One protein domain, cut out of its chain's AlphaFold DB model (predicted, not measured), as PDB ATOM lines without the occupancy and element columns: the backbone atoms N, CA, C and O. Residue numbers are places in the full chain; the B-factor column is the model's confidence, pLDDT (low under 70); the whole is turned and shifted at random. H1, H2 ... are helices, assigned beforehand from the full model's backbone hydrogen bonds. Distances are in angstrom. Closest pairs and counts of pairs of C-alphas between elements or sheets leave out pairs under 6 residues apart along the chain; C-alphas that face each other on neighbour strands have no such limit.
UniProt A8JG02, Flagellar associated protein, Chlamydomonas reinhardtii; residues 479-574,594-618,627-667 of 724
ATOM      1  N   ALA A 479      81.970   1.294   9.288       73.19
ATOM      2  CA  ALA A 479      80.634   0.936   8.784       73.19
ATOM      3  C   ALA A 479      80.573  -0.554   8.414       73.19
ATOM      4  O   ALA A 479      79.715  -1.288   8.904       73.19
ATOM      5  N   LYS A 480      81.579  -1.020   7.670       79.12
ATOM      6  CA  LYS A 480      81.781  -2.444   7.390       79.12
ATOM      7  C   LYS A 480      82.044  -3.262   8.656       79.12
ATOM      8  O   LYS A 480      81.612  -4.400   8.742       79.12
ATOM      9  N   ASP A 481      82.700  -2.678   9.659       83.81
ATOM     10  CA  ASP A 481      82.925  -3.354  10.943       83.81
ATOM     11  C   ASP A 481      81.602  -3.597  11.681       83.81
ATOM     12  O   ASP A 481      81.436  -4.642  12.299       83.81
ATOM     13  N   LYS A 482      80.643  -2.663  11.604       85.19
ATOM     14  CA  LYS A 482      79.294  -2.860  12.159       85.19
ATOM     15  C   LYS A 482      78.539  -3.961  11.419       85.19
ATOM     16  O   LYS A 482      77.942  -4.810  12.069       85.19
ATOM     17  N   GLU A 483      78.595  -3.973  10.090       86.81
ATOM     18  CA  GLU A 483      77.981  -5.035   9.287       86.81
ATOM     19  C   GLU A 483      78.606  -6.404   9.608       86.81
ATOM     20  O   GLU A 483      77.894  -7.340   9.973       86.81
ATOM     21  N   ASP A 484      79.938  -6.500   9.575       88.94
ATOM     22  CA  ASP A 484      80.679  -7.713   9.923       88.94
ATOM     23  C   ASP A 484      80.351  -8.170  11.354       88.94
ATOM     24  O   ASP A 484      80.218  -9.366  11.582       88.94
ATOM     25  N   LEU A 485      80.168  -7.253  12.314       89.88
ATOM     26  CA  LEU A 485      79.738  -7.596  13.675       89.88
ATOM     27  C   LEU A 485      78.329  -8.178  13.710       89.88
ATOM     28  O   LEU A 485      78.123  -9.197  14.358       89.88
ATOM     29  N   THR A 486      77.366  -7.576  13.010       90.69
ATOM     30  CA  THR A 486      76.001  -8.126  12.961       90.69
ATOM     31  C   THR A 486      75.983  -9.525  12.348       90.69
ATOM     32  O   THR A 486      75.320 -10.424  12.867       90.69
ATOM     33  N   GLN A 487      76.781  -9.748  11.300       92.19
ATOM     34  CA  GLN A 487      76.934 -11.063  10.681       92.19
ATOM     35  C   GLN A 487      77.689 -12.040  11.593       92.19
ATOM     36  O   GLN A 487      77.326 -13.213  11.654       92.19
ATOM     37  N   ALA A 488      78.697 -11.568  12.331       92.25
ATOM     38  CA  ALA A 488      79.435 -12.364  13.303       92.25
ATOM     39  C   ALA A 488      78.526 -12.849  14.432       92.25
ATOM     40  O   ALA A 488      78.524 -14.036  14.741       92.25
ATOM     41  N   VAL A 489      77.709 -11.965  15.008       92.12
ATOM     42  CA  VAL A 489      76.760 -12.319  16.071       92.12
ATOM     43  C   VAL A 489      75.735 -13.339  15.565       92.12
ATOM     44  O   VAL A 489      75.462 -14.326  16.246       92.12
ATOM     45  N   GLY A 490      75.223 -13.163  14.342       91.38
ATOM     46  CA  GLY A 490      74.353 -14.156  13.704       91.38
ATOM     47  C   GLY A 490      75.042 -15.509  13.487       91.38
ATOM     48  O   GLY A 490      74.432 -16.549  13.714       91.38
ATOM     49  N   PHE A 491      76.320 -15.507  13.097       92.94
ATOM     50  CA  PHE A 491      77.106 -16.727  12.912       92.94
ATOM     51  C   PHE A 491      77.384 -17.449  14.237       92.94
ATOM     52  O   PHE A 491      77.168 -18.652  14.327       92.94
ATOM     53  N   PHE A 492      77.815 -16.738  15.279       93.25
ATOM     54  CA  PHE A 492      78.087 -17.338  16.589       93.25
ATOM     55  C   PHE A 492      76.815 -17.870  17.265       93.25
ATOM     56  O   PHE A 492      76.871 -18.882  17.961       93.25
ATOM     57  N   ALA A 493      75.650 -17.284  16.974       90.75
ATOM     58  CA  ALA A 493      74.371 -17.845  17.402       90.75
ATOM     59  C   ALA A 493      74.110 -19.255  16.825       90.75
ATOM     60  O   ALA A 493      73.485 -20.064  17.507       90.75
ATOM     61  N   LEU A 494      74.628 -19.582  15.629       90.19
ATOM     62  CA  LEU A 494      74.555 -20.938  15.051       90.19
ATOM     63  C   LEU A 494      75.444 -21.949  15.790       90.19
ATOM     64  O   LEU A 494      75.188 -23.146  15.720       90.19
ATOM     65  N   LEU A 495      76.467 -21.481  16.514       89.12
ATOM     66  CA  LEU A 495      77.292 -22.316  17.399       89.12
ATOM     67  C   LEU A 495      76.631 -22.542  18.771       89.12
ATOM     68  O   LEU A 495      77.235 -23.139  19.662       89.12
ATOM     69  N   GLY A 496      75.413 -22.026  18.969       88.00
ATOM     70  CA  GLY A 496      74.691 -22.055  20.239       88.00
ATOM     71  C   GLY A 496      75.050 -20.913  21.196       88.00
ATOM     72  O   GLY A 496      74.596 -20.921  22.340       88.00
ATOM     73  N   TRP A 497      75.841 -19.920  20.767       92.38
ATOM     74  CA  TRP A 497      76.228 -18.774  21.604       92.38
ATOM     75  C   TRP A 497      75.174 -17.671  21.489       92.38
ATOM     76  O   TRP A 497      75.271 -16.756  20.671       92.38
ATOM     77  N   ARG A 498      74.108 -17.801  22.278       88.81
ATOM     78  CA  ARG A 498      72.951 -16.897  22.269       88.81
ATOM     79  C   ARG A 498      72.829 -16.145  23.586       88.81
ATOM     80  O   ARG A 498      73.286 -16.620  24.622       88.81
ATOM     81  N   GLY A 499      72.199 -14.972  23.534       87.81
ATOM     82  CA  GLY A 499      71.891 -14.200  24.739       87.81
ATOM     83  C   GLY A 499      70.850 -14.905  25.611       87.81
ATOM     84  O   GLY A 499      70.256 -15.908  25.207       87.81
ATOM     85  N   HIS A 500      70.583 -14.348  26.793       82.38
ATOM     86  CA  HIS A 500      69.580 -14.881  27.723       82.38
ATOM     87  C   HIS A 500      68.179 -15.008  27.099       82.38
ATOM     88  O   HIS A 500      67.465 -15.965  27.392       82.38
ATOM     89  N   ASP A 501      67.839 -14.129  26.153       81.50
ATOM     90  CA  ASP A 501      66.561 -14.139  25.429       81.50
ATOM     91  C   ASP A 501      66.492 -15.205  24.315       81.50
ATOM     92  O   ASP A 501      65.508 -15.308  23.588       81.50
ATOM     93  N   GLY A 502      67.565 -15.977  24.107       80.00
ATOM     94  CA  GLY A 502      67.689 -16.929  23.000       80.00
ATOM     95  C   GLY A 502      67.927 -16.277  21.630       80.00
ATOM     96  O   GLY A 502      68.089 -16.986  20.632       80.00
ATOM     97  N   GLY A 503      67.988 -14.946  21.565       86.12
ATOM     98  CA  GLY A 503      68.334 -14.184  20.369       86.12
ATOM     99  C   GLY A 503      69.846 -14.107  20.100       86.12
ATOM    100  O   GLY A 503      70.659 -14.373  20.995       86.12
ATOM    101  N   PRO A 504      70.243 -13.746  18.866       89.88
ATOM    102  CA  PRO A 504      71.625 -13.401  18.549       89.88
ATOM    103  C   PRO A 504      72.008 -12.127  19.322       89.88
ATOM    104  O   PRO A 504      71.381 -11.086  19.139       89.88
ATOM    105  N   SER A 505      73.004 -12.211  20.207       90.00
ATOM    106  CA  SER A 505      73.455 -11.088  21.042       90.00
ATOM    107  C   SER A 505      74.974 -10.962  21.018       90.00
ATOM    108  O   SER A 505      75.685 -11.966  21.037       90.00
ATOM    109  N   GLU A 506      75.471  -9.724  20.991       87.00
ATOM    110  CA  GLU A 506      76.907  -9.438  21.049       87.00
ATOM    111  C   GLU A 506      77.511  -9.869  22.394       87.00
ATOM    112  O   GLU A 506      78.606 -10.420  22.423       87.00
ATOM    113  N   GLU A 507      76.773  -9.714  23.494       86.50
ATOM    114  CA  GLU A 507      77.213 -10.064  24.855       86.50
ATOM    115  C   GLU A 507      77.358 -11.576  25.074       86.50
ATOM    116  O   GLU A 507      78.094 -12.013  25.955       86.50
ATOM    117  N   ALA A 508      76.693 -12.389  24.249       87.19
ATOM    118  CA  ALA A 508      76.781 -13.846  24.327       87.19
ATOM    119  C   ALA A 508      78.134 -14.394  23.848       87.19
ATOM    120  O   ALA A 508      78.489 -15.533  24.151       87.19
ATOM    121  N   VAL A 509      78.881 -13.600  23.076       87.88
ATOM    122  CA  VAL A 509      80.186 -13.976  22.533       87.88
ATOM    123  C   VAL A 509      81.266 -13.414  23.449       87.88
ATOM    124  O   VAL A 509      81.737 -12.295  23.237       87.88
ATOM    125  N   THR A 510      81.638 -14.197  24.460       88.75
ATOM    126  CA  THR A 510      82.686 -13.840  25.423       88.75
ATOM    127  C   THR A 510      84.075 -14.213  24.912       88.75
ATOM    128  O   THR A 510      84.240 -15.136  24.104       88.75
ATOM    129  N   GLU A 511      85.098 -13.513  25.403       88.56
ATOM    130  CA  GLU A 511      86.498 -13.808  25.075       88.56
ATOM    131  C   GLU A 511      86.892 -15.263  25.396       88.56
ATOM    132  O   GLU A 511      87.501 -15.928  24.557       88.56
ATOM    133  N   ASP A 512      86.439 -15.801  26.532       90.06
ATOM    134  CA  ASP A 512      86.711 -17.184  26.946       90.06
ATOM    135  C   ASP A 512      86.202 -18.225  25.939       90.06
ATOM    136  O   ASP A 512      86.849 -19.249  25.705       90.06
ATOM    137  N   LEU A 513      85.028 -17.994  25.339       91.12
ATOM    138  CA  LEU A 513      84.452 -18.908  24.350       91.12
ATOM    139  C   LEU A 513      85.234 -18.878  23.035       91.12
ATOM    140  O   LEU A 513      85.453 -19.927  22.422       91.12
ATOM    141  N   LEU A 514      85.696 -17.693  22.628       91.88
ATOM    142  CA  LEU A 514      86.569 -17.538  21.466       91.88
ATOM    143  C   LEU A 514      87.908 -18.235  21.689       91.88
ATOM    144  O   LEU A 514      88.386 -18.911  20.783       91.88
ATOM    145  N   ASP A 515      88.489 -18.120  22.882       91.69
ATOM    146  CA  ASP A 515      89.760 -18.770  23.200       91.69
ATOM    147  C   ASP A 515      89.640 -20.291  23.220       91.69
ATOM    148  O   ASP A 515      90.487 -20.970  22.644       91.69
ATOM    149  N   ARG A 516      88.542 -20.842  23.753       91.19
ATOM    150  CA  ARG A 516      88.261 -22.287  23.662       91.19
ATOM    151  C   ARG A 516      88.110 -22.755  22.211       91.19
ATOM    152  O   ARG A 516      88.618 -23.815  21.852       91.19
ATOM    153  N   LEU A 517      87.441 -21.968  21.362       92.00
ATOM    154  CA  LEU A 517      87.296 -22.274  19.934       92.00
ATOM    155  C   LEU A 517      88.649 -22.231  19.206       92.00
ATOM    156  O   LEU A 517      88.952 -23.115  18.404       92.00
ATOM    157  N   LEU A 518      89.469 -21.216  19.489       92.50
ATOM    158  CA  LEU A 518      90.808 -21.073  18.917       92.50
ATOM    159  C   LEU A 518      91.751 -22.175  19.399       92.50
ATOM    160  O   LEU A 518      92.529 -22.680  18.595       92.50
ATOM    161  N   ASP A 519      91.652 -22.602  20.656       90.56
ATOM    162  CA  ASP A 519      92.437 -23.715  21.193       90.56
ATOM    163  C   ASP A 519      92.131 -25.023  20.465       90.56
ATOM    164  O   ASP A 519      93.059 -25.713  20.030       90.56
ATOM    165  N   ARG A 520      90.845 -25.309  20.212       89.25
ATOM    166  CA  ARG A 520      90.442 -26.432  19.352       89.25
ATOM    167  C   ARG A 520      91.022 -26.309  17.942       89.25
ATOM    168  O   ARG A 520      91.554 -27.281  17.414       89.25
ATOM    169  N   ALA A 521      90.955 -25.125  17.331       91.19
ATOM    170  CA  ALA A 521      91.476 -24.900  15.980       91.19
ATOM    171  C   ALA A 521      93.010 -25.026  15.893       91.19
ATOM    172  O   ALA A 521      93.532 -25.551  14.910       91.19
ATOM    173  N   ILE A 522      93.741 -24.575  16.915       91.44
ATOM    174  CA  ILE A 522      95.199 -24.716  17.013       91.44
ATOM    175  C   ILE A 522      95.574 -26.192  17.123       91.44
ATOM    176  O   ILE A 522      96.475 -26.653  16.422       91.44
ATOM    177  N   GLU A 523      94.885 -26.943  17.979       89.00
ATOM    178  CA  GLU A 523      95.143 -28.370  18.140       89.00
ATOM    179  C   GLU A 523      94.798 -29.155  16.872       89.00
ATOM    180  O   GLU A 523      95.603 -29.976  16.421       89.00
ATOM    181  N   TYR A 524      93.666 -28.830  16.234       88.56
ATOM    182  CA  TYR A 524      93.319 -29.338  14.910       88.56
ATOM    183  C   TYR A 524      94.461 -29.097  13.927       88.56
ATOM    184  O   TYR A 524      94.908 -30.025  13.256       88.56
ATOM    185  N   ARG A 525      94.968 -27.859  13.862       91.62
ATOM    186  CA  ARG A 525      96.024 -27.481  12.924       91.62
ATOM    187  C   ARG A 525      97.294 -28.292  13.141       91.62
ATOM    188  O   ARG A 525      97.864 -28.782  12.173       91.62
ATOM    189  N   ILE A 526      97.718 -28.457  14.392       90.00
ATOM    190  CA  ILE A 526      98.920 -29.227  14.738       90.00
ATOM    191  C   ILE A 526      98.785 -30.677  14.261       90.00
ATOM    192  O   ILE A 526      99.715 -31.224  13.668       90.00
ATOM    193  N   ARG A 527      97.623 -31.299  14.483       86.94
ATOM    194  CA  ARG A 527      97.367 -32.677  14.043       86.94
ATOM    195  C   ARG A 527      97.245 -32.786  12.535       86.94
ATOM    196  O   ARG A 527      97.767 -33.734  11.961       86.94
ATOM    197  N   TYR A 528      96.598 -31.812  11.904       87.56
ATOM    198  CA  TYR A 528      96.491 -31.729  10.458       87.56
ATOM    199  C   TYR A 528      97.871 -31.596   9.807       87.56
ATOM    200  O   TYR A 528      98.152 -32.309   8.851       87.56
ATOM    201  N   ASP A 529      98.750 -30.743  10.337       88.62
ATOM    202  CA  ASP A 529     100.120 -30.593   9.839       88.62
ATOM    203  C   ASP A 529     100.921 -31.894  10.029       88.62
ATOM    204  O   ASP A 529     101.545 -32.367   9.082       88.62
ATOM    205  N   ALA A 530     100.818 -32.546  11.194       87.88
ATOM    206  CA  ALA A 530     101.468 -33.837  11.444       87.88
ATOM    207  C   ALA A 530     100.950 -34.958  10.521       87.88
ATOM    208  O   ALA A 530     101.727 -35.768  10.008       87.88
ATOM    209  N   TRP A 531      99.636 -35.003  10.288       87.00
ATOM    210  CA  TRP A 531      99.020 -35.903   9.316       87.00
ATOM    211  C   TRP A 531      99.514 -35.598   7.900       87.00
ATOM    212  O   TRP A 531      99.905 -36.510   7.174       87.00
ATOM    213  N   TRP A 532      99.560 -34.323   7.516       84.56
ATOM    214  CA  TRP A 532      99.990 -33.901   6.189       84.56
ATOM    215  C   TRP A 532     101.462 -34.222   5.923       84.56
ATOM    216  O   TRP A 532     101.801 -34.653   4.821       84.56
ATOM    217  N   ASP A 533     102.331 -34.067   6.920       87.19
ATOM    218  CA  ASP A 533     103.736 -34.457   6.813       87.19
ATOM    219  C   ASP A 533     103.881 -35.983   6.682       87.19
ATOM    220  O   ASP A 533     104.602 -36.445   5.796       87.19
ATOM    221  N   ARG A 534     103.094 -36.782   7.421       84.88
ATOM    222  CA  ARG A 534     103.044 -38.245   7.226       84.88
ATOM    223  C   ARG A 534     102.590 -38.620   5.810       84.88
ATOM    224  O   ARG A 534     103.240 -39.429   5.150       84.88
ATOM    225  N   VAL A 535     101.513 -38.010   5.314       83.31
ATOM    226  CA  VAL A 535     100.994 -38.235   3.950       83.31
ATOM    227  C   VAL A 535     101.978 -37.743   2.881       83.31
ATOM    228  O   VAL A 535     101.980 -38.239   1.749       83.31
ATOM    229  N   ARG A 536     102.830 -36.758   3.193       83.25
ATOM    230  CA  ARG A 536     103.922 -36.326   2.312       83.25
ATOM    231  C   ARG A 536     105.003 -37.394   2.204       83.25
ATOM    232  O   ARG A 536     105.427 -37.682   1.087       83.25
ATOM    233  N   GLU A 537     105.402 -37.975   3.329       87.00
ATOM    234  CA  GLU A 537     106.427 -39.020   3.405       87.00
ATOM    235  C   GLU A 537     105.941 -40.378   2.873       87.00
ATOM    236  O   GLU A 537     106.745 -41.161   2.367       87.00
ATOM    237  N   ARG A 538     104.630 -40.651   2.931       85.75
ATOM    238  CA  ARG A 538     104.015 -41.925   2.521       85.75
ATOM    239  C   ARG A 538     102.983 -41.733   1.401       85.75
ATOM    240  O   ARG A 538     101.781 -41.672   1.662       85.75
ATOM    241  N   PRO A 539     103.408 -41.674   0.125       77.56
ATOM    242  CA  PRO A 539     102.500 -41.465  -1.007       77.56
ATOM    243  C   PRO A 539     101.478 -42.601  -1.200       77.56
ATOM    244  O   PRO A 539     100.425 -42.368  -1.791       77.56
ATOM    245  N   GLU A 540     101.748 -43.798  -0.675       80.31
ATOM    246  CA  GLU A 540     100.810 -44.930  -0.660       80.31
ATOM    247  C   GLU A 540      99.557 -44.627   0.179       80.31
ATOM    248  O   GLU A 540      98.439 -44.904  -0.255       80.31
ATOM    249  N   GLU A 541      99.717 -43.953   1.325       74.50
ATOM    250  CA  GLU A 541      98.601 -43.526   2.183       74.50
ATOM    251  C   GLU A 541      97.750 -42.438   1.494       74.50
ATOM    252  O   GLU A 541      96.529 -42.399   1.651       74.50
ATOM    253  N   ARG A 542      98.366 -41.605   0.637       70.00
ATOM    254  CA  ARG A 542      97.648 -40.633  -0.209       70.00
ATOM    255  C   ARG A 542      96.793 -41.323  -1.272       70.00
ATOM    256  O   ARG A 542      95.668 -40.896  -1.518       70.00
ATOM    257  N   ALA A 543      97.321 -42.368  -1.910       70.06
ATOM    258  CA  ALA A 543      96.599 -43.133  -2.926       70.06
ATOM    259  C   ALA A 543      95.418 -43.920  -2.330       70.06
ATOM    260  O   ALA A 543      94.407 -44.101  -3.004       70.06
ATOM    261  N   ALA A 544      95.524 -44.321  -1.060       74.88
ATOM    262  CA  ALA A 544      94.454 -44.973  -0.308       74.88
ATOM    263  C   ALA A 544      93.312 -44.024   0.116       74.88
ATOM    264  O   ALA A 544      92.312 -44.489   0.654       74.88
ATOM    265  N   GLY A 545      93.435 -42.709  -0.124       69.94
ATOM    266  CA  GLY A 545      92.394 -41.733   0.211       69.94
ATOM    267  C   GLY A 545      92.221 -41.507   1.715       69.94
ATOM    268  O   GLY A 545      91.125 -41.168   2.153       69.94
ATOM    269  N   PHE A 546      93.279 -41.710   2.506       64.62
ATOM    270  CA  PHE A 546      93.232 -41.534   3.954       64.62
ATOM    271  C   PHE A 546      92.893 -40.074   4.294       64.62
ATOM    272  O   PHE A 546      93.625 -39.167   3.904       64.62
ATOM    273  N   VAL A 547      91.780 -39.836   4.991       69.94
ATOM    274  CA  VAL A 547      91.363 -38.502   5.457       69.94
ATOM    275  C   VAL A 547      91.964 -38.260   6.844       69.94
ATOM    276  O   VAL A 547      92.258 -39.211   7.566       69.94
ATOM    277  N   CYS A 548      92.186 -36.997   7.218       69.38
ATOM    278  CA  CYS A 548      92.501 -36.636   8.600       69.38
ATOM    279  C   CYS A 548      91.273 -36.946   9.477       69.38
ATOM    280  O   CYS A 548      90.408 -36.091   9.663       69.38
ATOM    281  N   ASP A 549      91.166 -38.196   9.921       65.44
ATOM    282  CA  ASP A 549      90.078 -38.694  10.753       65.44
ATOM    283  C   ASP A 549      90.474 -38.523  12.215       65.44
ATOM    284  O   ASP A 549      91.196 -39.329  12.805       65.44
ATOM    285  N   VAL A 550      90.107 -37.379  12.770       66.62
ATOM    286  CA  VAL A 550      90.263 -37.127  14.193       66.62
ATOM    287  C   VAL A 550      88.854 -37.053  14.753       66.62
ATOM    288  O   VAL A 550      88.118 -36.113  14.485       66.62
ATOM    289  N   ASP A 551      88.469 -38.067  15.518       66.12
ATOM    290  CA  ASP A 551      87.152 -38.131  16.144       66.12
ATOM    291  C   ASP A 551      87.102 -37.222  17.382       66.12
ATOM    292  O   ASP A 551      87.395 -37.621  18.514       66.12
ATOM    293  N   TRP A 552      86.709 -35.966  17.170       68.19
ATOM    294  CA  TRP A 552      86.727 -34.902  18.187       68.19
ATOM    295  C   TRP A 552      85.739 -35.111  19.347       68.19
ATOM    296  O   TRP A 552      85.812 -34.431  20.368       68.19
ATOM    297  N   ARG A 553      84.792 -36.046  19.219       61.59
ATOM    298  CA  ARG A 553      83.788 -36.330  20.261       61.59
ATOM    299  C   ARG A 553      84.340 -37.152  21.423       61.59
ATOM    300  O   ARG A 553      83.789 -37.087  22.516       61.59
ATOM    301  N   ASN A 554      85.419 -37.899  21.195       65.62
ATOM    302  CA  ASN A 554      85.923 -38.884  22.150       65.62
ATOM    303  C   ASN A 554      87.092 -38.371  23.004       65.62
ATOM    304  O   ASN A 554      87.571 -39.104  23.870       65.62
ATOM    305  N   GLU A 555      87.555 -37.129  22.809       68.88
ATOM    306  CA  GLU A 555      88.652 -36.613  23.628       68.88
ATOM    307  C   GLU A 555      88.197 -35.956  24.938       68.88
ATOM    308  O   GLU A 555      87.354 -35.052  24.932       68.88
ATOM    309  N   PRO A 556      88.834 -36.308  26.073       62.94
ATOM    310  CA  PRO A 556      88.451 -35.803  27.392       62.94
ATOM    311  C   PRO A 556      88.523 -34.277  27.536       62.94
ATOM    312  O   PRO A 556      87.745 -33.688  28.285       62.94
ATOM    313  N   ARG A 557      89.462 -33.621  26.836       66.00
ATOM    314  CA  ARG A 557      89.679 -32.169  26.944       66.00
ATOM    315  C   ARG A 557      88.554 -31.356  26.306       66.00
ATOM    316  O   ARG A 557      88.223 -30.290  26.815       66.00
ATOM    317  N   TRP A 558      87.936 -31.871  25.247       68.38
ATOM    318  CA  TRP A 558      86.885 -31.170  24.507       68.38
ATOM    319  C   TRP A 558      85.485 -31.419  25.067       68.38
ATOM    320  O   TRP A 558      84.602 -30.584  24.903       68.38
ATOM    321  N   ALA A 559      85.278 -32.511  25.806       68.25
ATOM    322  CA  ALA A 559      84.058 -32.686  26.597       68.25
ATOM    323  C   ALA A 559      83.949 -31.647  27.736       68.25
ATOM    324  O   ALA A 559      82.846 -31.278  28.139       68.25
ATOM    325  N   ALA A 560      85.088 -31.153  28.234       73.75
ATOM    326  CA  ALA A 560      85.161 -30.258  29.389       73.75
ATOM    327  C   ALA A 560      85.001 -28.759  29.061       73.75
ATOM    328  O   ALA A 560      84.718 -27.969  29.958       73.75
ATOM    329  N   ASP A 561      85.165 -28.340  27.802       80.19
ATOM    330  CA  ASP A 561      85.153 -26.915  27.428       80.19
ATOM    331  C   ASP A 561      83.745 -26.308  27.267       80.19
ATOM    332  O   ASP A 561      83.600 -25.090  27.131       80.19
ATOM    333  N   GLY A 562      82.700 -27.139  27.299       82.25
ATOM    334  CA  GLY A 562      81.299 -26.723  27.219       82.25
ATOM    335  C   GLY A 562      80.819 -26.257  25.839       82.25
ATOM    336  O   GLY A 562      79.631 -25.982  25.689       82.25
ATOM    337  N   LEU A 563      81.676 -26.206  24.811       85.50
ATOM    338  CA  LEU A 563      81.264 -25.810  23.456       85.50
ATOM    339  C   LEU A 563      80.339 -26.857  22.827       85.50
ATOM    340  O   LEU A 563      79.306 -26.519  22.251       85.50
ATOM    341  N   GLY A 564      80.674 -28.138  22.999       82.75
ATOM    342  CA  GLY A 564      79.879 -29.246  22.462       82.75
ATOM    343  C   GLY A 564      78.487 -29.358  23.092       82.75
ATOM    344  O   GLY A 564      77.520 -29.679  22.403       82.75
ATOM    345  N   SER A 565      78.350 -29.044  24.384       84.94
ATOM    346  CA  SER A 565      77.050 -29.093  25.065       84.94
ATOM    347  C   SER A 565      76.133 -27.945  24.639       84.94
ATOM    348  O   SER A 565      74.932 -28.159  24.479       84.94
ATOM    349  N   MET A 566      76.682 -26.751  24.388       84.25
ATOM    350  CA  MET A 566      75.927 -25.629  23.815       84.25
ATOM    351  C   MET A 566      75.468 -25.928  22.387       84.25
ATOM    352  O   MET A 566      74.296 -25.729  22.075       84.25
ATOM    353  N   MET A 567      76.355 -26.489  21.562       85.69
ATOM    354  CA  MET A 567      76.020 -26.913  20.203       85.69
ATOM    355  C   MET A 567      74.934 -27.996  20.190       85.69
ATOM    356  O   MET A 567      73.973 -27.893  19.436       85.69
ATOM    357  N   SER A 568      75.032 -28.998  21.069       84.88
ATOM    358  CA  SER A 568      74.028 -30.070  21.171       84.88
ATOM    359  C   SER A 568      72.638 -29.512  21.499       84.88
ATOM    360  O   SER A 568      71.659 -29.878  20.858       84.88
ATOM    361  N   ARG A 569      72.547 -28.543  22.423       85.75
ATOM    362  CA  ARG A 569      71.276 -27.863  22.735       85.75
ATOM    363  C   ARG A 569      70.714 -27.080  21.546       85.75
ATOM    364  O   ARG A 569      69.496 -27.022  21.388       85.75
ATOM    365  N   GLU A 570      71.571 -26.458  20.739       85.75
ATOM    366  CA  GLU A 570      71.140 -25.718  19.546       85.75
ATOM    367  C   GLU A 570      70.679 -26.671  18.433       85.75
ATOM    368  O   GLU A 570      69.678 -26.403  17.770       85.75
ATOM    369  N   MET A 571      71.328 -27.826  18.284       84.25
ATOM    370  CA  MET A 571      70.893 -28.889  17.370       84.25
ATOM    371  C   MET A 571      69.531 -29.453  17.771       84.25
ATOM    372  O   MET A 571      68.645 -29.540  16.921       84.25
ATOM    373  N   ASP A 572      69.319 -29.720  19.064       84.31
ATOM    374  CA  ASP A 572      68.020 -30.148  19.598       84.31
ATOM    375  C   ASP A 572      66.932 -29.087  19.389       84.31
ATOM    376  O   ASP A 572      65.752 -29.408  19.244       84.31
ATOM    377  N   ARG A 573      67.301 -27.802  19.429       81.56
ATOM    378  CA  ARG A 573      66.386 -26.689  19.161       81.56
ATOM    379  C   ARG A 573      66.028 -26.620  17.680       81.56
ATOM    380  O   ARG A 573      64.850 -26.477  17.363       81.56
ATOM    381  N   HIS A 574      67.009 -26.737  16.787       81.31
ATOM    382  CA  HIS A 574      66.770 -26.780  15.345       81.31
ATOM    383  C   HIS A 574      65.900 -27.975  14.958       81.31
ATOM    384  O   HIS A 574      64.962 -27.808  14.187       81.31
ATOM    385  N   PHE A 594      78.147 -27.520  13.453       86.75
ATOM    386  CA  PHE A 594      78.681 -26.199  13.119       86.75
ATOM    387  C   PHE A 594      79.955 -25.861  13.899       86.75
ATOM    388  O   PHE A 594      80.799 -25.135  13.367       86.75
ATOM    389  N   VAL A 595      80.130 -26.375  15.124       89.00
ATOM    390  CA  VAL A 595      81.366 -26.157  15.889       89.00
ATOM    391  C   VAL A 595      82.504 -26.924  15.239       89.00
ATOM    392  O   VAL A 595      83.546 -26.328  14.971       89.00
ATOM    393  N   ASP A 596      82.294 -28.200  14.921       86.81
ATOM    394  CA  ASP A 596      83.295 -29.016  14.228       86.81
ATOM    395  C   ASP A 596      83.646 -28.421  12.855       86.81
ATOM    396  O   ASP A 596      84.810 -28.150  12.564       86.81
ATOM    397  N   PHE A 597      82.635 -28.060  12.060       88.88
ATOM    398  CA  PHE A 597      82.837 -27.366  10.787       88.88
ATOM    399  C   PHE A 597      83.677 -26.088  10.950       88.88
ATOM    400  O   PHE A 597      84.593 -25.837  10.166       88.88
ATOM    401  N   THR A 598      83.405 -25.283  11.980       91.44
ATOM    402  CA  THR A 598      84.138 -24.033  12.234       91.44
ATOM    403  C   THR A 598      85.576 -24.291  12.681       91.44
ATOM    404  O   THR A 598      86.480 -23.578  12.244       91.44
ATOM    405  N   VAL A 599      85.809 -25.314  13.506       90.94
ATOM    406  CA  VAL A 599      87.151 -25.734  13.937       90.94
ATOM    407  C   VAL A 599      87.961 -26.241  12.749       90.94
ATOM    408  O   VAL A 599      89.094 -25.802  12.571       90.94
ATOM    409  N   GLN A 600      87.379 -27.088  11.897       89.38
ATOM    410  CA  GLN A 600      88.024 -27.570  10.671       89.38
ATOM    411  C   GLN A 600      88.365 -26.419   9.727       89.38
ATOM    412  O   GLN A 600      89.449 -26.380   9.142       89.38
ATOM    413  N   LEU A 601      87.454 -25.454   9.596       90.75
ATOM    414  CA  LEU A 601      87.661 -24.278   8.769       90.75
ATOM    415  C   LEU A 601      88.811 -23.425   9.325       90.75
ATOM    416  O   LEU A 601      89.795 -23.187   8.632       90.75
ATOM    417  N   LEU A 602      88.756 -23.028  10.597       91.94
ATOM    418  CA  LEU A 602      89.835 -22.269  11.241       91.94
ATOM    419  C   LEU A 602      91.162 -23.032  11.239       91.94
ATOM    420  O   LEU A 602      92.213 -22.433  11.023       91.94
ATOM    421  N   GLY A 603      91.126 -24.350  11.391       89.56
ATOM    422  CA  GLY A 603      92.284 -25.231  11.344       89.56
ATOM    423  C   GLY A 603      93.011 -25.252   9.996       89.56
ATOM    424  O   GLY A 603      94.176 -25.634   9.928       89.56
ATOM    425  N   LYS A 604      92.390 -24.782   8.908       89.38
ATOM    426  CA  LYS A 604      93.072 -24.596   7.615       89.38
ATOM    427  C   LYS A 604      93.903 -23.312   7.544       89.38
ATOM    428  O   LYS A 604      94.758 -23.204   6.663       89.38
ATOM    429  N   SER A 605      93.699 -22.371   8.464       90.06
ATOM    430  CA  SER A 605      94.511 -21.152   8.561       90.06
ATOM    431  C   SER A 605      95.922 -21.435   9.096       90.06
ATOM    432  O   SER A 605      96.237 -22.551   9.516       90.06
ATOM    433  N   ARG A 606      96.820 -20.442   9.034       88.81
ATOM    434  CA  ARG A 606      98.202 -20.605   9.509       88.81
ATOM    435  C   ARG A 606      98.236 -20.677  11.034       88.81
ATOM    436  O   ARG A 606      97.572 -19.899  11.714       88.81
ATOM    437  N   LEU A 607      99.095 -21.547  11.565       90.19
ATOM    438  CA  LEU A 607      99.259 -21.734  13.008       90.19
ATOM    439  C   LEU A 607      99.639 -20.432  13.737       90.19
ATOM    440  O   LEU A 607      99.132 -20.159  14.822       90.19
ATOM    441  N   ASP A 608     100.496 -19.612  13.128       87.75
ATOM    442  CA  ASP A 608     100.909 -18.326  13.699       87.75
ATOM    443  C   ASP A 608      99.754 -17.326  13.777       87.75
ATOM    444  O   ASP A 608      99.665 -16.573  14.745       87.75
ATOM    445  N   ASP A 609      98.849 -17.338  12.797       87.44
ATOM    446  CA  ASP A 609      97.691 -16.444  12.774       87.44
ATOM    447  C   ASP A 609      96.700 -16.832  13.881       87.44
ATOM    448  O   ASP A 609      96.235 -15.965  14.619       87.44
ATOM    449  N   LEU A 610      96.458 -18.132  14.086       90.88
ATOM    450  CA  LEU A 610      95.636 -18.625  15.198       90.88
ATOM    451  C   LEU A 610      96.240 -18.276  16.565       90.88
ATOM    452  O   LEU A 610      95.531 -17.812  17.458       90.88
ATOM    453  N   ARG A 611      97.560 -18.439  16.726       89.62
ATOM    454  CA  ARG A 611      98.270 -18.065  17.963       89.62
ATOM    455  C   ARG A 611      98.215 -16.566  18.227       89.62
ATOM    456  O   ARG A 611      98.037 -16.167  19.374       89.62
ATOM    457  N   ARG A 612      98.332 -15.740  17.183       87.06
ATOM    458  CA  ARG A 612      98.162 -14.285  17.284       87.06
ATOM    459  C   ARG A 612      96.746 -13.931  17.720       87.06
ATOM    460  O   ARG A 612      96.596 -13.151  18.651       87.06
ATOM    461  N   LEU A 613      95.725 -14.529  17.105       87.81
ATOM    462  CA  LEU A 613      94.324 -14.298  17.478       87.81
ATOM    463  C   LEU A 613      94.044 -14.692  18.935       87.81
ATOM    464  O   LEU A 613      93.353 -13.952  19.632       87.81
ATOM    465  N   ARG A 614      94.636 -15.795  19.410       88.00
ATOM    466  CA  ARG A 614      94.549 -16.230  20.811       88.00
ATOM    467  C   ARG A 614      95.254 -15.255  21.761       88.00
ATOM    468  O   ARG A 614      94.659 -14.782  22.721       88.00
ATOM    469  N   GLY A 615      96.515 -14.920  21.473       79.88
ATOM    470  CA  GLY A 615      97.374 -14.094  22.332       79.88
ATOM    471  C   GLY A 615      97.053 -12.596  22.348       79.88
ATOM    472  O   GLY A 615      97.670 -11.854  23.104       79.88
ATOM    473  N   SER A 616      96.098 -12.138  21.536       65.31
ATOM    474  CA  SER A 616      95.715 -10.724  21.436       65.31
ATOM    475  C   SER A 616      94.808 -10.236  22.578       65.31
ATOM    476  O   SER A 616      94.091  -9.263  22.375       65.31
ATOM    477  N   SER A 617      94.788 -10.872  23.753       58.69
ATOM    478  CA  SER A 617      93.934 -10.410  24.857       58.69
ATOM    479  C   SER A 617      94.413  -9.061  25.407       58.69
ATOM    480  O   SER A 617      95.610  -8.753  25.425       58.69
ATOM    481  N   ALA A 618      93.467  -8.236  25.860       51.34
ATOM    482  CA  ALA A 618      93.689  -6.845  26.269       51.34
ATOM    483  C   ALA A 618      94.651  -6.661  27.471       51.34
ATOM    484  O   ALA A 618      94.954  -5.527  27.836       51.34
ATOM    485  N   SER A 627      90.907  -5.350  21.370       82.75
ATOM    486  CA  SER A 627      89.718  -5.287  22.227       82.75
ATOM    487  C   SER A 627      88.867  -6.546  22.036       82.75
ATOM    488  O   SER A 627      88.910  -7.145  20.963       82.75
ATOM    489  N   GLU A 628      88.042  -6.924  23.015       83.31
ATOM    490  CA  GLU A 628      87.125  -8.075  22.900       83.31
ATOM    491  C   GLU A 628      86.301  -8.018  21.600       83.31
ATOM    492  O   GLU A 628      86.242  -8.966  20.812       83.31
ATOM    493  N   ARG A 629      85.769  -6.830  21.293       85.38
ATOM    494  CA  ARG A 629      85.078  -6.537  20.032       85.38
ATOM    495  C   ARG A 629      85.974  -6.727  18.801       85.38
ATOM    496  O   ARG A 629      85.521  -7.261  17.788       85.38
ATOM    497  N   GLY A 630      87.234  -6.301  18.875       85.94
ATOM    498  CA  GLY A 630      88.231  -6.490  17.821       85.94
ATOM    499  C   GLY A 630      88.600  -7.959  17.607       85.94
ATOM    500  O   GLY A 630      88.697  -8.397  16.462       85.94
ATOM    501  N   LYS A 631      88.730  -8.739  18.685       88.88
ATOM    502  CA  LYS A 631      89.021 -10.178  18.652       88.88
ATOM    503  C   LYS A 631      87.874 -10.954  18.006       88.88
ATOM    504  O   LYS A 631      88.119 -11.728  17.082       88.88
ATOM    505  N   ARG A 632      86.618 -10.653  18.363       90.00
ATOM    506  CA  ARG A 632      85.419 -11.199  17.690       90.00
ATOM    507  C   ARG A 632      85.428 -10.964  16.186       90.00
ATOM    508  O   ARG A 632      85.256 -11.900  15.406       90.00
ATOM    509  N   LEU A 633      85.654  -9.715  15.781       91.25
ATOM    510  CA  LEU A 633      85.739  -9.340  14.372       91.25
ATOM    511  C   LEU A 633      86.867 -10.072  13.651       91.25
ATOM    512  O   LEU A 633      86.675 -10.545  12.533       91.25
ATOM    513  N   ALA A 634      88.036 -10.173  14.279       89.50
ATOM    514  CA  ALA A 634      89.193 -10.831  13.695       89.50
ATOM    515  C   ALA A 634      88.944 -12.334  13.479       89.50
ATOM    516  O   ALA A 634      89.198 -12.837  12.384       89.50
ATOM    517  N   VAL A 635      88.362 -13.028  14.466       92.12
ATOM    518  CA  VAL A 635      87.982 -14.447  14.351       92.12
ATOM    519  C   VAL A 635      86.927 -14.642  13.261       92.12
ATOM    520  O   VAL A 635      87.103 -15.482  12.378       92.12
ATOM    521  N   TYR A 636      85.867 -13.827  13.242       93.81
ATOM    522  CA  TYR A 636      84.835 -13.921  12.205       93.81
ATOM    523  C   TYR A 636      85.389 -13.661  10.796       93.81
ATOM    524  O   TYR A 636      85.061 -14.372   9.844       93.81
ATOM    525  N   ARG A 637      86.286 -12.683  10.644       92.50
ATOM    526  CA  ARG A 637      86.958 -12.407   9.368       92.50
ATOM    527  C   ARG A 637      87.849 -13.556   8.923       92.50
ATOM    528  O   ARG A 637      87.866 -13.850   7.729       92.50
ATOM    529  N   ALA A 638      88.541 -14.223   9.845       92.38
ATOM    530  CA  ALA A 638      89.318 -15.420   9.532       92.38
ATOM    531  C   ALA A 638      88.410 -16.539   8.989       92.38
ATOM    532  O   ALA A 638      88.678 -17.076   7.915       92.38
ATOM    533  N   ILE A 639      87.279 -16.799   9.655       93.12
ATOM    534  CA  ILE A 639      86.253 -17.766   9.220       93.12
ATOM    535  C   ILE A 639      85.729 -17.408   7.822       93.12
ATOM    536  O   ILE A 639      85.743 -18.237   6.912       93.12
ATOM    537  N   ARG A 640      85.298 -16.158   7.616       92.25
ATOM    538  CA  ARG A 640      84.756 -15.684   6.332       92.25
ATOM    539  C   ARG A 640      85.778 -15.804   5.203       92.25
ATOM    540  O   ARG A 640      85.434 -16.251   4.111       92.25
ATOM    541  N   THR A 641      87.026 -15.423   5.472       90.81
ATOM    542  CA  THR A 641      88.126 -15.511   4.504       90.81
ATOM    543  C   THR A 641      88.373 -16.959   4.114       90.81
ATOM    544  O   THR A 641      88.454 -17.268   2.928       90.81
ATOM    545  N   GLN A 642      88.404 -17.869   5.085       91.38
ATOM    546  CA  GLN A 642      88.612 -19.276   4.793       91.38
ATOM    547  C   GLN A 642      87.440 -19.892   4.021       91.38
ATOM    548  O   GLN A 642      87.659 -20.630   3.062       91.38
ATOM    549  N   LYS A 643      86.196 -19.533   4.360       89.75
ATOM    550  CA  LYS A 643      85.009 -19.961   3.606       89.75
ATOM    551  C   LYS A 643      85.062 -19.488   2.150       89.75
ATOM    552  O   LYS A 643      84.695 -20.230   1.243       89.75
ATOM    553  N   PHE A 644      85.548 -18.269   1.918       89.31
ATOM    554  CA  PHE A 644      85.760 -17.738   0.572       89.31
ATOM    555  C   PHE A 644      86.861 -18.495  -0.186       89.31
ATOM    556  O   PHE A 644      86.685 -18.814  -1.361       89.31
ATOM    557  N   ILE A 645      87.968 -18.840   0.480       88.94
ATOM    558  CA  ILE A 645      89.034 -19.661  -0.112       88.94
ATOM    559  C   ILE A 645      88.485 -21.030  -0.537       88.94
ATOM    560  O   ILE A 645      88.701 -21.447  -1.669       88.94
ATOM    561  N   GLU A 646      87.708 -21.706   0.309       87.69
ATOM    562  CA  GLU A 646      87.106 -22.994  -0.060       87.69
ATOM    563  C   GLU A 646      86.098 -22.879  -1.202       87.69
ATOM    564  O   GLU A 646      86.070 -23.724  -2.095       87.69
ATOM    565  N   PHE A 647      85.270 -21.833  -1.187       90.81
ATOM    566  CA  PHE A 647      84.318 -21.575  -2.261       90.81
ATOM    567  C   PHE A 647      85.032 -21.364  -3.601       90.81
ATOM    568  O   PHE A 647      84.680 -21.993  -4.595       90.81
ATOM    569  N   THR A 648      86.067 -20.519  -3.620       89.38
ATOM    570  CA  THR A 648      86.857 -20.253  -4.831       89.38
ATOM    571  C   THR A 648      87.618 -21.485  -5.306       89.38
ATOM    572  O   THR A 648      87.672 -21.728  -6.508       89.38
ATOM    573  N   GLN A 649      88.143 -22.305  -4.393       87.50
ATOM    574  CA  GLN A 649      88.787 -23.566  -4.750       87.50
ATOM    575  C   GLN A 649      87.796 -24.553  -5.384       87.50
ATOM    576  O   GLN A 649      88.096 -25.109  -6.437       87.50
ATOM    577  N   LYS A 650      86.597 -24.717  -4.811       89.12
ATOM    578  CA  LYS A 650      85.543 -25.565  -5.393       89.12
ATOM    579  C   LYS A 650      85.099 -25.071  -6.769       89.12
ATOM    580  O   LYS A 650      84.963 -25.874  -7.686       89.12
ATOM    581  N   ASP A 651      84.917 -23.761  -6.942       91.38
ATOM    582  CA  ASP A 651      84.574 -23.174  -8.244       91.38
ATOM    583  C   ASP A 651      85.688 -23.412  -9.282       91.38
ATOM    584  O   ASP A 651      85.413 -23.782 -10.426       91.38
ATOM    585  N   LEU A 652      86.960 -23.295  -8.888       89.88
ATOM    586  CA  LEU A 652      88.090 -23.635  -9.757       89.88
ATOM    587  C   LEU A 652      88.111 -25.124 -10.120       89.88
ATOM    588  O   LEU A 652      88.232 -25.449 -11.299       89.88
ATOM    589  N   GLU A 653      87.932 -26.025  -9.155       90.81
ATOM    590  CA  GLU A 653      87.865 -27.473  -9.388       90.81
ATOM    591  C   GLU A 653      86.690 -27.848 -10.303       90.81
ATOM    592  O   GLU A 653      86.822 -28.694 -11.192       90.81
ATOM    593  N   GLU A 654      85.539 -27.190 -10.156       92.56
ATOM    594  CA  GLU A 654      84.399 -27.367 -11.048       92.56
ATOM    595  C   GLU A 654      84.685 -26.886 -12.470       92.56
ATOM    596  O   GLU A 654      84.314 -27.569 -13.431       92.56
ATOM    597  N   ARG A 655      85.344 -25.734 -12.622       90.00
ATOM    598  CA  ARG A 655      85.773 -25.223 -13.929       90.00
ATOM    599  C   ARG A 655      86.805 -26.141 -14.566       90.00
ATOM    600  O   ARG A 655      86.664 -26.469 -15.742       90.00
ATOM    601  N   GLU A 656      87.785 -26.622 -13.806       92.31
ATOM    602  CA  GLU A 656      88.763 -27.604 -14.273       92.31
ATOM    603  C   GLU A 656      88.098 -28.914 -14.680       92.31
ATOM    604  O   GLU A 656      88.428 -29.472 -15.724       92.31
ATOM    605  N   ARG A 657      87.128 -29.405 -13.904       92.50
ATOM    606  CA  ARG A 657      86.352 -30.601 -14.239       92.50
ATOM    607  C   ARG A 657      85.575 -30.407 -15.538       92.50
ATOM    608  O   ARG A 657      85.646 -31.274 -16.406       92.50
ATOM    609  N   LYS A 658      84.882 -29.275 -15.705       93.62
ATOM    610  CA  LYS A 658      84.170 -28.921 -16.949       93.62
ATOM    611  C   LYS A 658      85.132 -28.832 -18.136       93.62
ATOM    612  O   LYS A 658      84.843 -29.354 -19.208       93.62
ATOM    613  N   LEU A 659      86.308 -28.243 -17.933       91.62
ATOM    614  CA  LEU A 659      87.357 -28.138 -18.943       91.62
ATOM    615  C   LEU A 659      87.935 -29.517 -19.300       91.62
ATOM    616  O   LEU A 659      88.048 -29.836 -20.479       91.62
ATOM    617  N   ARG A 660      88.205 -30.390 -18.320       90.69
ATOM    618  CA  ARG A 660      88.615 -31.789 -18.551       90.69
ATOM    619  C   ARG A 660      87.545 -32.571 -19.305       90.69
ATOM    620  O   ARG A 660      87.889 -33.323 -20.212       90.69
ATOM    621  N   GLN A 661      86.267 -32.382 -18.982       92.12
ATOM    622  CA  GLN A 661      85.153 -32.987 -19.720       92.12
ATOM    623  C   GLN A 661      85.112 -32.494 -21.172       92.12
ATOM    624  O   GLN A 661      85.000 -33.314 -22.078       92.12
ATOM    625  N   ALA A 662      85.298 -31.192 -21.409       90.31
ATOM    626  CA  ALA A 662      85.363 -30.623 -22.754       90.31
ATOM    627  C   ALA A 662      86.563 -31.156 -23.557       90.31
ATOM    628  O   ALA A 662      86.395 -31.582 -24.696       90.31
ATOM    629  N   TYR A 663      87.758 -31.222 -22.958       90.19
ATOM    630  CA  TYR A 663      88.930 -31.837 -23.594       90.19
ATOM    631  C   TYR A 663      88.727 -33.327 -23.868       90.19
ATOM    632  O   TYR A 663      89.138 -33.811 -24.916       90.19
ATOM    633  N   THR A 664      88.071 -34.052 -22.960       87.62
ATOM    634  CA  THR A 664      87.751 -35.473 -23.152       87.62
ATOM    635  C   THR A 664      86.746 -35.666 -24.289       87.62
ATOM    636  O   THR A 664      86.881 -36.617 -25.051       87.62
ATOM    637  N   ALA A 665      85.781 -34.754 -24.446       86.00
ATOM    638  CA  ALA A 665      84.814 -34.774 -25.542       86.00
ATOM    639  C   ALA A 665      85.430 -34.389 -26.901       86.00
ATOM    640  O   ALA A 665      85.015 -34.918 -27.929       86.00
ATOM    641  N   LEU A 666      86.415 -33.483 -26.914       84.94
ATOM    642  CA  LEU A 666      87.153 -33.079 -28.119       84.94
ATOM    643  C   LEU A 666      88.263 -34.060 -28.503       84.94
ATOM    644  O   LEU A 666      88.685 -34.089 -29.662       84.94
ATOM    645  N   ALA A 667      88.764 -34.848 -27.549       82.06
ATOM    646  CA  ALA A 667      89.735 -35.884 -27.841       82.06
ATOM    647  C   ALA A 667      89.093 -36.890 -28.810       82.06
ATOM    648  O   ALA A 667      88.035 -37.443 -28.498       82.06
TER     649      ALA A 667
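This is residues 479 to 574, 594 to 618 and 627 to 667 of the 724 residues of the protein "Flagellar associated protein" of Chlamydomonas reinhardtii (UniProt A8JG02). Two long helices, H2 and H8, meet near their first residues and spread from there as a V, with the short H6 packed between them in the core and H7 alongside H2 near the closed end. H1 crosses H8 near its start, H5 meets the first residues of H6, and residues 647 to 667, of which 647 to 666 belong to H8, stick out. The printed part has 162 residues with eight named helices, H1 to H8 in order, and no named strand: the class is all helix. It is only just loose, close to compact, with a radius of gyration of the C-alphas of 18.7 A, and elongated, spanning 62 by 39 by 34 A.

Begin with H1, residues 479 to 494, whose residues 481 to 488 alone touch H8, residues 628 to 666, about perpendicular at 82 degrees; the closest C-alphas, of Ala 488 and Tyr 636, are 5.7 A apart. Next comes H2, residues 511 to 537, whose residues 511 to 514 alone touch H8, the same way at a tilt of 35.3 degrees, only just steep, with C-alphas 511 and 628 closest at 6.2 A. H3, residues 539 to 543, is close to H2 but not clearly touching, with C-alphas 535 and 542 closest at 5.9 A. H4, residues 556 to 559, touches no helix. H5, residues 563 to 574, only just touches H2, with 3 pairs of C-alphas within 8 A, the closest being 513 and 563 at 7.7 A. H6, residues 594 to 603, touches H2 at a steep tilt of 58 degrees, the same way, closest at C-alphas 525 and 603, 4.6 A. H6 also touches H8, at C-alphas 602 and 639, 6.1 A, and H5, at C-alphas 567 and 595, 6.9 A. H7, residues 607 to 615, touches H2 at a shallow tilt of 16 degrees, opposite ways, closest at C-alphas 515 and 614, 5.9 A. Every O i to N i+4 pair is within hydrogen-bond range in H2, H3, H5, H6, H7 and H8; H1 has 11 of 12, and H4 is too short for such a pair.

Find C-alpha 479 at (80.634, 0.936, 8.784), where H1 begins its 23.6 A. H2 starts at (86.498, -13.808, 25.075) and runs 38.8 A. H8 runs 56.8 A to C-alpha 666 at (87.153, -33.079, -28.119).

Look for two cuts: C-alphas 574 and 594 are 12.1 A apart, and 618 and 627 are 5.9 A apart. The links H1 to H2 and H3 to H4 are long. The model's pLDDT is under 70 at residues 545 to 559 and 616 to 618.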